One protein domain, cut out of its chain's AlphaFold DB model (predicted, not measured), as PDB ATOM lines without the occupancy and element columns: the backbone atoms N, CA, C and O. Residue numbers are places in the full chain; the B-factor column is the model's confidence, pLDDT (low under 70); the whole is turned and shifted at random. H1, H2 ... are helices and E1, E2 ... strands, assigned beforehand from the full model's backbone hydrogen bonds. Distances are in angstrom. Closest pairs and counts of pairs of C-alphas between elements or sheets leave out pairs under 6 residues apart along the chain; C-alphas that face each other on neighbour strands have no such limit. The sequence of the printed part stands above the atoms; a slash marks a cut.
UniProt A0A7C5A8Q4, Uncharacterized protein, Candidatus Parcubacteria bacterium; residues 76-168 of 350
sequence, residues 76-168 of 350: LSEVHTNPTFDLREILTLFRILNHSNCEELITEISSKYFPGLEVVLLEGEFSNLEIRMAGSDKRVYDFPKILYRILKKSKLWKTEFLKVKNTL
ATOM      1  N   LEU A  76     -15.637 -47.400 -43.484       92.31
ATOM      2  CA  LEU A  76     -14.298 -47.774 -43.941       92.31
ATOM      3  C   LEU A  76     -13.972 -47.200 -45.318       92.31
ATOM      4  O   LEU A  76     -12.802 -47.062 -45.666       92.31
ATOM      5  N   SER A  77     -14.992 -46.898 -46.121       91.06
ATOM      6  CA  SER A  77     -14.782 -46.443 -47.491       91.06
ATOM      7  C   SER A  77     -14.412 -44.964 -47.554       91.06
ATOM      8  O   SER A  77     -13.695 -44.578 -48.472       91.06
ATOM      9  N   GLU A  78     -14.869 -44.145 -46.597       87.56
ATOM     10  CA  GLU A  78     -14.782 -42.682 -46.610       87.56
ATOM     11  C   GLU A  78     -14.361 -42.108 -45.254       87.56
ATOM     12  O   GLU A  78     -14.888 -42.477 -44.214       87.56
ATOM     13  N   VAL A  79     -13.456 -41.126 -45.263       76.25
ATOM     14  CA  VAL A  79     -12.945 -40.518 -44.019       76.25
ATOM     15  C   VAL A  79     -13.790 -39.364 -43.479       76.25
ATOM     16  O   VAL A  79     -13.590 -38.937 -42.350       76.25
ATOM     17  N   HIS A  80     -14.723 -38.828 -44.266       71.38
ATOM     18  CA  HIS A  80     -15.481 -37.624 -43.903       71.38
ATOM     19  C   HIS A  80     -16.750 -37.892 -43.088       71.38
ATOM     20  O   HIS A  80     -17.380 -36.946 -42.623       71.38
ATOM     21  N   THR A  81     -17.144 -39.153 -42.936       61.31
ATOM     22  CA  THR A  81     -18.406 -39.571 -42.305       61.31
ATOM     23  C   THR A  81     -18.222 -40.077 -40.873       61.31
ATOM     24  O   THR A  81     -19.206 -40.433 -40.231       61.31
ATOM     25  N   ASN A  82     -16.991 -40.060 -40.351       67.94
ATOM     26  CA  ASN A  82     -16.643 -40.624 -39.049       67.94
ATOM     27  C   ASN A  82     -16.383 -39.539 -37.995       67.94
ATOM     28  O   ASN A  82     -15.912 -38.450 -38.331       67.94
ATOM     29  N   PRO A  83     -16.589 -39.841 -36.697       66.06
ATOM     30  CA  PRO A  83     -16.209 -38.943 -35.601       66.06
ATOM     31  C   PRO A  83     -14.685 -38.731 -35.489       66.06
ATOM     32  O   PRO A  83     -14.234 -37.958 -34.647       66.06
ATOM     33  N   THR A  84     -13.889 -39.413 -36.318       78.00
ATOM     34  CA  THR A  84     -12.434 -39.295 -36.404       78.00
ATOM     35  C   THR A  84     -11.955 -39.398 -37.848       78.00
ATOM     36  O   THR A  84     -12.511 -40.149 -38.647       78.00
ATOM     37  N   PHE A  85     -10.893 -38.657 -38.161       79.31
ATOM     38  CA  PHE A  85     -10.199 -38.707 -39.449       79.31
ATOM     39  C   PHE A  85      -8.954 -39.608 -39.417       79.31
ATOM     40  O   PHE A  85      -8.315 -39.800 -40.453       79.31
ATOM     41  N   ASP A  86      -8.578 -40.140 -38.248       89.19
ATOM     42  CA  ASP A  86      -7.419 -41.023 -38.114       89.19
ATOM     43  C   ASP A  86      -7.774 -42.442 -38.582       89.19
ATOM     44  O   ASP A  86      -8.681 -43.087 -38.055       89.19
ATOM     45  N   LEU A  87      -7.036 -42.948 -39.574       92.00
ATOM     46  CA  LEU A  87      -7.295 -44.250 -40.194       92.00
ATOM     47  C   LEU A  87      -7.210 -45.424 -39.204       92.00
ATOM     48  O   LEU A  87      -7.948 -46.400 -39.349       92.00
ATOM     49  N   ARG A  88      -6.344 -45.342 -38.187       93.19
ATOM     50  CA  ARG A  88      -6.247 -46.369 -37.141       93.19
ATOM     51  C   ARG A  88      -7.463 -46.331 -36.245       93.19
ATOM     52  O   ARG A  88      -7.988 -47.380 -35.884       93.19
ATOM     53  N   GLU A  89      -7.929 -45.143 -35.897       93.00
ATOM     54  CA  GLU A  89      -9.139 -45.005 -35.095       93.00
ATOM     55  C   GLU A  89     -10.397 -45.445 -35.854       93.00
ATOM     56  O   GLU A  89     -11.254 -46.080 -35.246       93.00
ATOM     57  N   ILE A  90     -10.481 -45.192 -37.167       93.19
ATOM     58  CA  ILE A  90     -11.571 -45.691 -38.025       93.19
ATOM     59  C   ILE A  90     -11.608 -47.225 -37.997       93.19
ATOM     60  O   ILE A  90     -12.644 -47.806 -37.675       93.19
ATOM     61  N   LEU A  91     -10.481 -47.901 -38.263       93.56
ATOM     62  CA  LEU A  91     -10.451 -49.369 -38.252       93.56
ATOM     63  C   LEU A  91     -10.680 -49.951 -36.847       93.56
ATOM     64  O   LEU A  91     -11.341 -50.977 -36.702       93.56
ATOM     65  N   THR A  92     -10.179 -49.284 -35.803       94.19
ATOM     66  CA  THR A  92     -10.420 -49.680 -34.405       94.19
ATOM     67  C   THR A  92     -11.910 -49.627 -34.084       94.19
ATOM     68  O   THR A  92     -12.460 -50.587 -33.546       94.19
ATOM     69  N   LEU A  93     -12.577 -48.529 -34.452       92.50
ATOM     70  CA  LEU A  93     -14.012 -48.376 -34.261       92.50
ATOM     71  C   LEU A  93     -14.784 -49.444 -35.042       92.50
ATOM     72  O   LEU A  93     -15.665 -50.081 -34.475       92.50
ATOM     73  N   PHE A  94     -14.414 -49.699 -36.298       91.88
ATOM     74  CA  PHE A  94     -15.039 -50.739 -37.112       91.88
ATOM     75  C   PHE A  94     -14.930 -52.135 -36.483       91.88
ATOM     76  O   PHE A  94     -15.926 -52.852 -36.421       91.88
ATOM     77  N   ARG A  95     -13.746 -52.524 -35.991       91.81
ATOM     78  CA  ARG A  95     -13.539 -53.827 -35.334       91.81
ATOM     79  C   ARG A  95     -14.368 -53.968 -34.061       91.81
ATOM     80  O   ARG A  95     -14.991 -55.003 -33.854       91.81
ATOM     81  N   ILE A  96     -14.402 -52.923 -33.231       91.50
ATOM     82  CA  ILE A  96     -15.195 -52.910 -31.994       91.50
ATOM     83  C   ILE A  96     -16.685 -53.030 -32.306       91.50
ATOM     84  O   ILE A  96     -17.384 -53.808 -31.663       91.50
ATOM     85  N   LEU A  97     -17.171 -52.275 -33.293       89.00
ATOM     86  CA  LEU A  97     -18.589 -52.257 -33.629       89.00
ATOM     87  C   LEU A  97     -19.068 -53.553 -34.297       89.00
ATOM     88  O   LEU A  97     -20.224 -53.902 -34.119       89.00
ATOM     89  N   ASN A  98     -18.194 -54.284 -34.997       85.88
ATOM     90  CA  ASN A  98     -18.506 -55.618 -35.532       85.88
ATOM     91  C   ASN A  98     -18.321 -56.754 -34.506       85.88
ATOM     92  O   ASN A  98     -18.433 -57.930 -34.860       85.88
ATOM     93  N   HIS A  99     -17.997 -56.446 -33.249       81.88
ATOM     94  CA  HIS A  99     -17.899 -57.462 -32.206       81.88
ATOM     95  C   HIS A  99     -19.296 -57.903 -31.751       81.88
ATOM     96  O   HIS A  99     -20.201 -57.084 -31.611       81.88
ATOM     97  N   SER A 100     -19.446 -59.181 -31.393       73.06
ATOM     98  CA  SER A 100     -20.710 -59.786 -30.934       73.06
ATOM     99  C   SER A 100     -21.409 -59.067 -29.771       73.06
ATOM    100  O   SER A 100     -22.609 -59.231 -29.601       73.06
ATOM    101  N   ASN A 101     -20.686 -58.265 -28.982       79.62
ATOM    102  CA  ASN A 101     -21.204 -57.626 -27.764       79.62
ATOM    103  C   ASN A 101     -21.492 -56.127 -27.988       79.62
ATOM    104  O   ASN A 101     -21.725 -55.377 -27.042       79.62
ATOM    105  N   CYS A 102     -21.438 -55.658 -29.240       83.31
ATOM    106  CA  CYS A 102     -21.663 -54.256 -29.585       83.31
ATOM    107  C   CYS A 102     -23.093 -53.798 -29.249       83.31
ATOM    108  O   CYS A 102     -23.281 -52.689 -28.748       83.31
ATOM    109  N   GLU A 103     -24.097 -54.655 -29.465       83.19
ATOM    110  CA  GLU A 103     -25.495 -54.326 -29.159       83.19
ATOM    111  C   GLU A 103     -25.713 -54.042 -27.666       83.19
ATOM    112  O   GLU A 103     -26.395 -53.074 -27.318       83.19
ATOM    113  N   GLU A 104     -25.095 -54.830 -26.783       87.56
ATOM    114  CA  GLU A 104     -25.157 -54.629 -25.331       87.56
ATOM    115  C   GLU A 104     -24.532 -53.290 -24.938       87.56
ATOM    116  O   GLU A 104     -25.158 -52.494 -24.240       87.56
ATOM    117  N   LEU A 105     -23.338 -52.994 -25.463       88.56
ATOM    118  CA  LEU A 105     -22.650 -51.729 -25.218       88.56
ATOM    119  C   LEU A 105     -23.486 -50.525 -25.677       88.56
ATOM    120  O   LEU A 105     -23.603 -49.527 -24.964       88.56
ATOM    121  N   ILE A 106     -24.063 -50.593 -26.879       90.12
ATOM    122  CA  ILE A 106     -24.913 -49.524 -27.412       90.12
ATOM    123  C   ILE A 106     -26.157 -49.346 -26.543       90.12
ATOM    124  O   ILE A 106     -26.535 -48.211 -26.249       90.12
ATOM    125  N   THR A 107     -26.756 -50.445 -26.091       89.69
ATOM    126  CA  THR A 107     -27.931 -50.427 -25.215       89.69
ATOM    127  C   THR A 107     -27.607 -49.820 -23.851       89.69
ATOM    128  O   THR A 107     -28.367 -48.978 -23.366       89.69
ATOM    129  N   GLU A 108     -26.466 -50.167 -23.252       91.12
ATOM    130  CA  GLU A 108     -25.995 -49.594 -21.987       91.12
ATOM    131  C   GLU A 108     -25.783 -48.078 -22.116       91.12
ATOM    132  O   GLU A 108     -26.292 -47.292 -21.311       91.12
ATOM    133  N   ILE A 109     -25.086 -47.644 -23.172       91.94
ATOM    134  CA  ILE A 109     -24.828 -46.222 -23.428       91.94
ATOM    135  C   ILE A 109     -26.138 -45.473 -23.687       91.94
ATOM    136  O   ILE A 109     -26.336 -44.391 -23.128       91.94
ATOM    137  N   SER A 110     -27.043 -46.034 -24.493       93.12
ATOM    138  CA  SER A 110     -28.348 -45.422 -24.757       93.12
ATOM    139  C   SER A 110     -29.145 -45.263 -23.467       93.12
ATOM    140  O   SER A 110     -29.590 -44.165 -23.151       93.12
ATOM    141  N   SER A 111     -29.236 -46.318 -22.657       92.38
ATOM    142  CA  SER A 111     -30.016 -46.302 -21.415       92.38
ATOM    143  C   SER A 111     -29.474 -45.293 -20.401       92.38
ATOM    144  O   SER A 111     -30.247 -44.614 -19.727       92.38
ATOM    145  N   LYS A 112     -28.145 -45.156 -20.318       94.56
ATOM    146  CA  LYS A 112     -27.483 -44.265 -19.362       94.56
ATOM    147  C   LYS A 112     -27.501 -42.793 -19.772       94.56
ATOM    148  O   LYS A 112     -27.675 -41.931 -18.917       94.56
ATOM    149  N   TYR A 113     -27.266 -42.489 -21.049       94.94
ATOM    150  CA  TYR A 113     -27.069 -41.109 -21.521       94.94
ATOM    151  C   TYR A 113     -28.254 -40.555 -22.313       94.94
ATOM    152  O   TYR A 113     -28.369 -39.340 -22.466       94.94
ATOM    153  N   PHE A 114     -29.142 -41.422 -22.793       94.75
ATOM    154  CA  PHE A 114     -30.309 -41.058 -23.588       94.75
ATOM    155  C   PHE A 114     -31.565 -41.813 -23.111       94.75
ATOM    156  O   PHE A 114     -32.129 -42.605 -23.869       94.75
ATOM    157  N   PRO A 115     -32.054 -41.579 -21.875       93.31
ATOM    158  CA  PRO A 115     -33.218 -42.295 -21.356       93.31
ATOM    159  C   PRO A 115     -34.416 -42.249 -22.317       93.31
ATOM    160  O   PRO A 115     -34.794 -41.186 -22.826       93.31
ATOM    161  N   GLY A 116     -34.992 -43.419 -22.599       90.69
ATOM    162  CA  GLY A 116     -36.118 -43.584 -23.523       90.69
ATOM    163  C   GLY A 116     -35.770 -43.521 -25.016       90.69
ATOM    164  O   GLY A 116     -36.680 -43.585 -25.836       90.69
ATOM    165  N   LEU A 117     -34.494 -43.385 -25.394       93.62
ATOM    166  CA  LEU A 117     -34.066 -43.487 -26.789       93.62
ATOM    167  C   LEU A 117     -33.918 -44.965 -27.181       93.62
ATOM    168  O   LEU A 117     -32.967 -45.642 -26.787       93.62
ATOM    169  N   GLU A 118     -34.837 -45.456 -28.010       92.19
ATOM    170  CA  GLU A 118     -34.642 -46.723 -28.721       92.19
ATOM    171  C   GLU A 118     -33.644 -46.519 -29.864       92.19
ATOM    172  O   GLU A 118     -33.796 -45.579 -30.653       92.19
ATOM    173  N   VAL A 119     -32.649 -47.401 -29.954       91.69
ATOM    174  CA  VAL A 119     -31.629 -47.427 -31.007       91.69
ATOM    175  C   VAL A 119     -31.564 -48.805 -31.641       91.69
ATOM    176  O   VAL A 119     -31.736 -49.821 -30.971       91.69
ATOM    177  N   VAL A 120     -31.297 -48.839 -32.942       89.75
ATOM    178  CA  VAL A 120     -31.057 -50.079 -33.680       89.75
ATOM    179  C   VAL A 120     -29.846 -49.929 -34.580       89.75
ATOM    180  O   VAL A 120     -29.708 -48.939 -35.305       89.75
ATOM    181  N   LEU A 121     -28.979 -50.937 -34.559       87.88
ATOM    182  CA  LEU A 121     -27.910 -51.059 -35.534       87.88
ATOM    183  C   LEU A 121     -28.492 -51.466 -36.888       87.88
ATOM    184  O   LEU A 121     -29.241 -52.434 -37.031       87.88
ATOM    185  N   LEU A 122     -28.134 -50.702 -37.912       84.31
ATOM    186  CA  LEU A 122     -28.511 -50.941 -39.299       84.31
ATOM    187  C   LEU A 122     -27.360 -51.614 -40.053       84.31
ATOM    188  O   LEU A 122     -26.944 -51.157 -41.119       84.31
ATOM    189  N   GLU A 123     -26.852 -52.705 -39.496       70.06
ATOM    190  CA  GLU A 123     -25.896 -53.587 -40.167       70.06
ATOM    191  C   GLU A 123     -26.591 -54.374 -41.273       70.06
ATOM    192  O   GLU A 123     -27.768 -54.716 -41.158       70.06
ATOM    193  N   GLY A 124     -25.898 -54.733 -42.346       56.00
ATOM    194  CA  GLY A 124     -26.489 -55.601 -43.360       56.00
ATOM    195  C   GLY A 124     -25.448 -56.431 -44.076       56.00
ATOM    196  O   GLY A 124     -24.331 -55.965 -44.281       56.00
ATOM    197  N   GLU A 125     -25.863 -57.613 -44.547       53.47
ATOM    198  CA  GLU A 125     -25.069 -58.497 -45.419       53.47
ATOM    199  C   GLU A 125     -24.455 -57.762 -46.618       53.47
ATOM    200  O   GLU A 125     -23.441 -58.197 -47.160       53.47
ATOM    201  N   PHE A 126     -25.045 -56.628 -47.001       59.00
ATOM    202  CA  PHE A 126     -24.657 -55.840 -48.157       59.00
ATOM    203  C   PHE A 126     -24.120 -54.446 -47.813       59.00
ATOM    204  O   PHE A 126     -23.618 -53.804 -48.713       59.00
ATOM    205  N   SER A 127     -24.153 -53.957 -46.568       61.84
ATOM    206  CA  SER A 127     -23.560 -52.652 -46.191       61.84
ATOM    207  C   SER A 127     -22.243 -52.852 -45.440       61.84
ATOM    208  O   SER A 127     -22.036 -52.314 -44.360       61.84
ATOM    209  N   ASN A 128     -21.357 -53.694 -45.977       78.06
ATOM    210  CA  ASN A 128     -20.202 -54.225 -45.238       78.06
ATOM    211  C   ASN A 128     -19.100 -53.192 -44.943       78.06
ATOM    212  O   ASN A 128     -18.129 -53.516 -44.267       78.06
ATOM    213  N   LEU A 129     -19.209 -51.987 -45.503       87.31
ATOM    214  CA  LEU A 129     -18.231 -50.915 -45.327       87.31
ATOM    215  C   LEU A 129     -18.738 -49.797 -44.414       87.31
ATOM    216  O   LEU A 129     -17.959 -48.910 -44.084       87.31
ATOM    217  N   GLU A 130     -20.010 -49.829 -44.009       88.62
ATOM    218  CA  GLU A 130     -20.657 -48.756 -43.254       88.62
ATOM    219  C   GLU A 130     -21.520 -49.344 -42.131       88.62
ATOM    220  O   GLU A 130     -22.441 -50.124 -42.379       88.62
ATOM    221  N   ILE A 131     -21.249 -48.925 -40.896       88.69
ATOM    222  CA  ILE A 131     -22.034 -49.256 -39.709       88.69
ATOM    223  C   ILE A 131     -22.894 -48.046 -39.382       88.69
ATOM    224  O   ILE A 131     -22.390 -46.954 -39.099       88.69
ATOM    225  N   ARG A 132     -24.209 -48.240 -39.439       90.25
ATOM    226  CA  ARG A 132     -25.208 -47.198 -39.205       90.25
ATOM    227  C   ARG A 132     -26.045 -47.517 -37.986       90.25
ATOM    228  O   ARG A 132     -26.217 -48.676 -37.623       90.25
ATOM    229  N   MET A 133     -26.632 -46.479 -37.418       91.38
ATOM    230  CA  MET A 133     -27.581 -46.585 -36.327       91.38
ATOM    231  C   MET A 133     -28.791 -45.712 -36.631       91.38
ATOM    232  O   MET A 133     -28.645 -44.588 -37.112       91.38
ATOM    233  N   ALA A 134     -29.979 -46.231 -36.351       94.00
ATOM    234  CA  ALA A 134     -31.204 -45.448 -36.329       94.00
ATOM    235  C   ALA A 134     -31.677 -45.267 -34.894       94.00
ATOM    236  O   ALA A 134     -31.454 -46.141 -34.056       94.00
ATOM    237  N   GLY A 135     -32.346 -44.150 -34.635       94.75
ATOM    238  CA  GLY A 135     -32.945 -43.868 -33.340       94.75
ATOM    239  C   GLY A 135     -34.421 -43.538 -33.452       94.75
ATOM    240  O   GLY A 135     -34.904 -43.091 -34.487       94.75
ATOM    241  N   SER A 136     -35.135 -43.729 -32.353       94.44
ATOM    242  CA  SER A 136     -36.541 -43.333 -32.211       94.44
ATOM    243  C   SER A 136     -36.765 -41.816 -32.273       94.44
ATOM    244  O   SER A 136     -37.890 -41.380 -32.535       94.44
ATOM    245  N   ASP A 137     -35.720 -41.004 -32.085       95.31
ATOM    246  CA  ASP A 137     -35.746 -39.550 -32.247       95.31
ATOM    247  C   ASP A 137     -34.351 -38.944 -32.518       95.31
ATOM    248  O   ASP A 137     -33.325 -39.630 -32.525       95.31
ATOM    249  N   LYS A 138     -34.323 -37.626 -32.751       96.25
ATOM    250  CA  LYS A 138     -33.159 -36.827 -33.156       96.25
ATOM    251  C   LYS A 138     -31.985 -36.845 -32.177       96.25
ATOM    252  O   LYS A 138     -30.884 -36.489 -32.585       96.25
ATOM    253  N   ARG A 139     -32.162 -37.276 -30.921       95.94
ATOM    254  CA  ARG A 139     -31.041 -37.441 -29.972       95.94
ATOM    255  C   ARG A 139     -30.007 -38.447 -30.480       95.94
ATOM    256  O   ARG A 139     -28.840 -38.367 -30.107       95.94
ATOM    257  N   VAL A 140     -30.395 -39.336 -31.402       95.62
ATOM    258  CA  VAL A 140     -29.473 -40.237 -32.107       95.62
ATOM    259  C   VAL A 140     -28.315 -39.502 -32.797       95.62
ATOM    260  O   VAL A 140     -27.231 -40.069 -32.917       95.62
ATOM    261  N   TYR A 141     -28.494 -38.235 -33.200       94.69
ATOM    262  CA  TYR A 141     -27.439 -37.430 -33.825       94.69
ATOM    263  C   TYR A 141     -26.267 -37.116 -32.882       94.69
ATOM    264  O   TYR A 141     -25.136 -36.954 -33.343       94.69
ATOM    265  N   ASP A 142     -26.505 -37.098 -31.569       94.12
ATOM    266  CA  ASP A 142     -25.476 -36.840 -30.556       94.12
ATOM    267  C   ASP A 142     -24.783 -38.122 -30.068       94.12
ATOM    268  O   ASP A 142     -23.680 -38.077 -29.511       94.12
ATOM    269  N   PHE A 143     -25.391 -39.283 -30.322       93.38
ATOM    270  CA  PHE A 143     -24.900 -40.581 -29.866       93.38
ATOM    271  C   PHE A 143     -23.466 -40.911 -30.324       93.38
ATOM    272  O   PHE A 143     -22.678 -41.320 -29.467       93.38
ATOM    273  N   PRO A 144     -23.051 -40.702 -31.598       92.19
ATOM    274  CA  PRO A 144     -21.708 -41.077 -32.053       92.19
ATOM    275  C   PRO A 144     -20.593 -40.413 -31.237       92.19
ATOM    276  O   PRO A 144     -19.587 -41.048 -30.920       92.19
ATOM    277  N   LYS A 145     -20.789 -39.146 -30.839       91.31
ATOM    278  CA  LYS A 145     -19.820 -38.396 -30.025       91.31
ATOM    279  C   LYS A 145     -19.672 -39.006 -28.631       91.31
ATOM    280  O   LYS A 145     -18.552 -39.158 -28.143       91.31
ATOM    281  N   ILE A 146     -20.789 -39.364 -27.994       93.62
ATOM    282  CA  ILE A 146     -20.789 -39.973 -26.657       93.62
ATOM    283  C   ILE A 146     -20.196 -41.382 -26.708       93.62
ATOM    284  O   ILE A 146     -19.286 -41.672 -25.930       93.62
ATOM    285  N   LEU A 147     -20.652 -42.209 -27.654       92.62
ATOM    286  CA  LEU A 147     -20.146 -43.559 -27.896       92.62
ATOM    287  C   LEU A 147     -18.624 -43.556 -28.034       92.62
ATOM    288  O   LEU A 147     -17.922 -44.231 -27.286       92.62
ATOM    289  N   TYR A 148     -18.106 -42.739 -28.948       92.44
ATOM    290  CA  TYR A 148     -16.678 -42.661 -29.221       92.44
ATOM    291  C   TYR A 148     -15.871 -42.162 -28.012       92.44
ATOM    292  O   TYR A 148     -14.819 -42.719 -27.692       92.44
ATOM    293  N   ARG A 149     -16.380 -41.164 -27.274       92.81
ATOM    294  CA  ARG A 149     -15.743 -40.664 -26.043       92.81
ATOM    295  C   ARG A 149     -15.641 -41.742 -24.960       92.81
ATOM    296  O   ARG A 149     -14.626 -41.804 -24.268       92.81
ATOM    297  N   ILE A 150     -16.687 -42.551 -24.786       93.44
ATOM    298  CA  ILE A 150     -16.713 -43.657 -23.818       93.44
ATOM    299  C   ILE A 150     -15.755 -44.756 -24.264       93.44
ATOM    300  O   ILE A 150     -14.886 -45.165 -23.490       93.44
ATOM    301  N   LEU A 151     -15.854 -45.169 -25.530       93.00
ATOM    302  CA  LEU A 151     -15.001 -46.195 -26.114       93.00
ATOM    303  C   LEU A 151     -13.528 -45.850 -25.938       93.00
ATOM    304  O   LEU A 151     -12.801 -46.664 -25.379       93.00
ATOM    305  N   LYS A 152     -13.095 -44.631 -26.273       93.06
ATOM    306  CA  LYS A 152     -11.694 -44.199 -26.128       93.06
ATOM    307  C   LYS A 152     -11.101 -44.373 -24.727       93.06
ATOM    308  O   LYS A 152      -9.887 -44.520 -24.592       93.06
ATOM    309  N   LYS A 153     -11.931 -44.352 -23.682       94.31
ATOM    310  CA  LYS A 153     -11.495 -44.547 -22.290       94.31
ATOM    311  C   LYS A 153     -11.491 -46.019 -21.864       94.31
ATOM    312  O   LYS A 153     -10.858 -46.354 -20.866       94.31
ATOM    313  N   SER A 154     -12.166 -46.889 -22.611       93.31
ATOM    314  CA  SER A 154     -12.321 -48.310 -22.296       93.31
ATOM    315  C   SER A 154     -11.035 -49.117 -22.515       93.31
ATOM    316  O   SER A 154     -10.185 -48.781 -23.346       93.31
ATOM    317  N   LYS A 155     -10.912 -50.240 -21.793       93.81
ATOM    318  CA  LYS A 155      -9.853 -51.238 -22.025       93.81
ATOM    319  C   LYS A 155      -9.950 -51.833 -23.433       93.81
ATOM    320  O   LYS A 155      -8.924 -51.992 -24.083       93.81
ATOM    321  N   LEU A 156     -11.174 -52.075 -23.911       92.31
ATOM    322  CA  LEU A 156     -11.454 -52.613 -25.242       92.31
ATOM    323  C   LEU A 156     -10.816 -51.758 -26.345       92.31
ATOM    324  O   LEU A 156     -10.079 -52.280 -27.178       92.31
ATOM    325  N   TRP A 157     -11.011 -50.437 -26.296       94.75
ATOM    326  CA  TRP A 157     -10.384 -49.524 -27.251       94.75
ATOM    327  C   TRP A 157      -8.866 -49.563 -27.186       94.75
ATOM    328  O   TRP A 157      -8.220 -49.670 -28.220       94.75
ATOM    329  N   LYS A 158      -8.279 -49.494 -25.986       95.69
ATOM    330  CA  LYS A 158      -6.816 -49.522 -25.830       95.69
ATOM    331  C   LYS A 158      -6.215 -50.797 -26.427       95.69
ATOM    332  O   LYS A 158      -5.202 -50.722 -27.119       95.69
ATOM    333  N   THR A 159      -6.853 -51.944 -26.195       95.50
ATOM    334  CA  THR A 159      -6.427 -53.239 -26.735       95.50
ATOM    335  C   THR A 159      -6.547 -53.289 -28.259       95.50
ATOM    336  O   THR A 159      -5.567 -53.615 -28.929       95.50
ATOM    337  N   GLU A 160      -7.704 -52.938 -28.823       95.44
ATOM    338  CA  GLU A 160      -7.907 -52.990 -30.276       95.44
ATOM    339  C   GLU A 160      -7.071 -51.949 -31.023       95.44
ATOM    340  O   GLU A 160      -6.459 -52.262 -32.045       95.44
ATOM    341  N   PHE A 161      -6.945 -50.741 -30.473       96.12
ATOM    342  CA  PHE A 161      -6.114 -49.694 -31.054       96.12
ATOM    343  C   PHE A 161      -4.643 -50.107 -31.120       96.12
ATOM    344  O   PHE A 161      -3.983 -49.842 -32.122       96.12
ATOM    345  N   LEU A 162      -4.117 -50.790 -30.095       96.25
ATOM    346  CA  LEU A 162      -2.741 -51.290 -30.114       96.25
ATOM    347  C   LEU A 162      -2.536 -52.332 -31.223       96.25
ATOM    348  O   LEU A 162      -1.549 -52.252 -31.955       96.25
ATOM    349  N   LYS A 163      -3.489 -53.257 -31.405       96.38
ATOM    350  CA  LYS A 163      -3.455 -54.227 -32.513       96.38
ATOM    351  C   LYS A 163      -3.446 -53.511 -33.863       96.38
ATOM    352  O   LYS A 163      -2.581 -53.777 -34.688       96.38
ATOM    353  N   VAL A 164      -4.366 -52.566 -34.070       95.88
ATOM    354  CA  VAL A 164      -4.462 -51.793 -35.318       95.88
ATOM    355  C   VAL A 164      -3.206 -50.959 -35.562       95.88
ATOM    356  O   VAL A 164      -2.723 -50.898 -36.691       95.88
ATOM    357  N   LYS A 165      -2.634 -50.346 -34.522       94.38
ATOM    358  CA  LYS A 165      -1.393 -49.566 -34.612       94.38
ATOM    359  C   LYS A 165      -0.224 -50.414 -35.116       94.38
ATOM    360  O   LYS A 165       0.569 -49.909 -35.904       94.38
ATOM    361  N   ASN A 166      -0.146 -51.677 -34.699       93.31
ATOM    362  CA  ASN A 166       0.882 -52.616 -35.152       93.31
ATOM    363  C   ASN A 166       0.626 -53.129 -36.581       93.31
ATOM    364  O   ASN A 166       1.557 -53.577 -37.243       93.31
ATOM    365  N   THR A 167      -0.615 -53.055 -37.070       93.88
ATOM    366  CA  THR A 167      -0.986 -53.461 -38.434       93.88
ATOM    367  C   THR A 167      -0.864 -52.324 -39.451       93.88
ATOM    368  O   THR A 167      -0.475 -52.568 -40.591       93.88
ATOM    369  N   LEU A 168      -1.215 -51.088 -39.082       93.62
ATOM    370  CA  LEU A 168      -1.323 -49.963 -40.013       93.62
ATOM    371  C   LEU A 168      -0.132 -49.005 -39.940       93.62
ATOM    372  O   LEU A 168       0.168 -48.413 -38.893       93.62
TER     373      LEU A 168
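AT A GLANCE: This is residues 76 to 168 of the 350 residues of an uncharacterized protein of Candidatus Parcubacteria bacterium (UniProt A0A7C5A8Q4). Toward one end a two-strand hairpin, E1 and E2, has H2 packed on E1 and little H3 near E2; at the other end H1 and H5 cross. H4 runs between the two ends and makes a corner with H5. The printed part has 93 residues, with five named helices and two strands in the order H1, H2, E1, E2, H3, H4, H5; it is mostly helix, and the sheet is antiparallel. It is compact, with a radius of gyration of the C-alphas of 13.1 A and spans of 40 by 30 by 24 A.

HOW THE PARTS SIT: Look first at the hairpin of E1, residues 119 to 121, and E2, residues 130 to 135, antiparallel at 160 degrees; N 120 and O 134 are within hydrogen-bond range at 2.9 A. The closest C-alphas of E1 and H2, residues 102 to 113, are Val 119 and Ser 110, 7.3 A apart. With residues 106 to 110 alone, H2 only just touches H4, residues 143 to 153, with 3 pairs of C-alphas within 8 A, the closest Ile 109 and Leu 147 at 7.0 A. H3, residues 138 to 141, meets H4 only through their link. H1, residues 87 to 97, touches H5, residues 155 to 167, at a steep tilt of 48 degrees, opposite ways; their closest C-alphas, those of Thr 92 and Phe 161, are 5.5 A apart. In H1, H2 and H5 every O i to N i+4 pair is within hydrogen-bond range, in H4 6 of 7; H3 is too short for one.

IN THESE COORDINATES: Find C-alpha 87 at (-7.295, -44.250, -40.194), where H1 begins its 15.3 A. H2 measures 16.3 A, E2 16.5 A and H4 15.9 A. H5 runs 18.8 A to C-alpha 167 at (-0.986, -53.461, -38.434).

THE WHOLE: The C-alphas farthest apart, Gly 116 and Asn 166, are 39.8 A apart. The printed part has no cut, and no link is long. Residues 81 to 83 and 124 to 127 have pLDDT under 70.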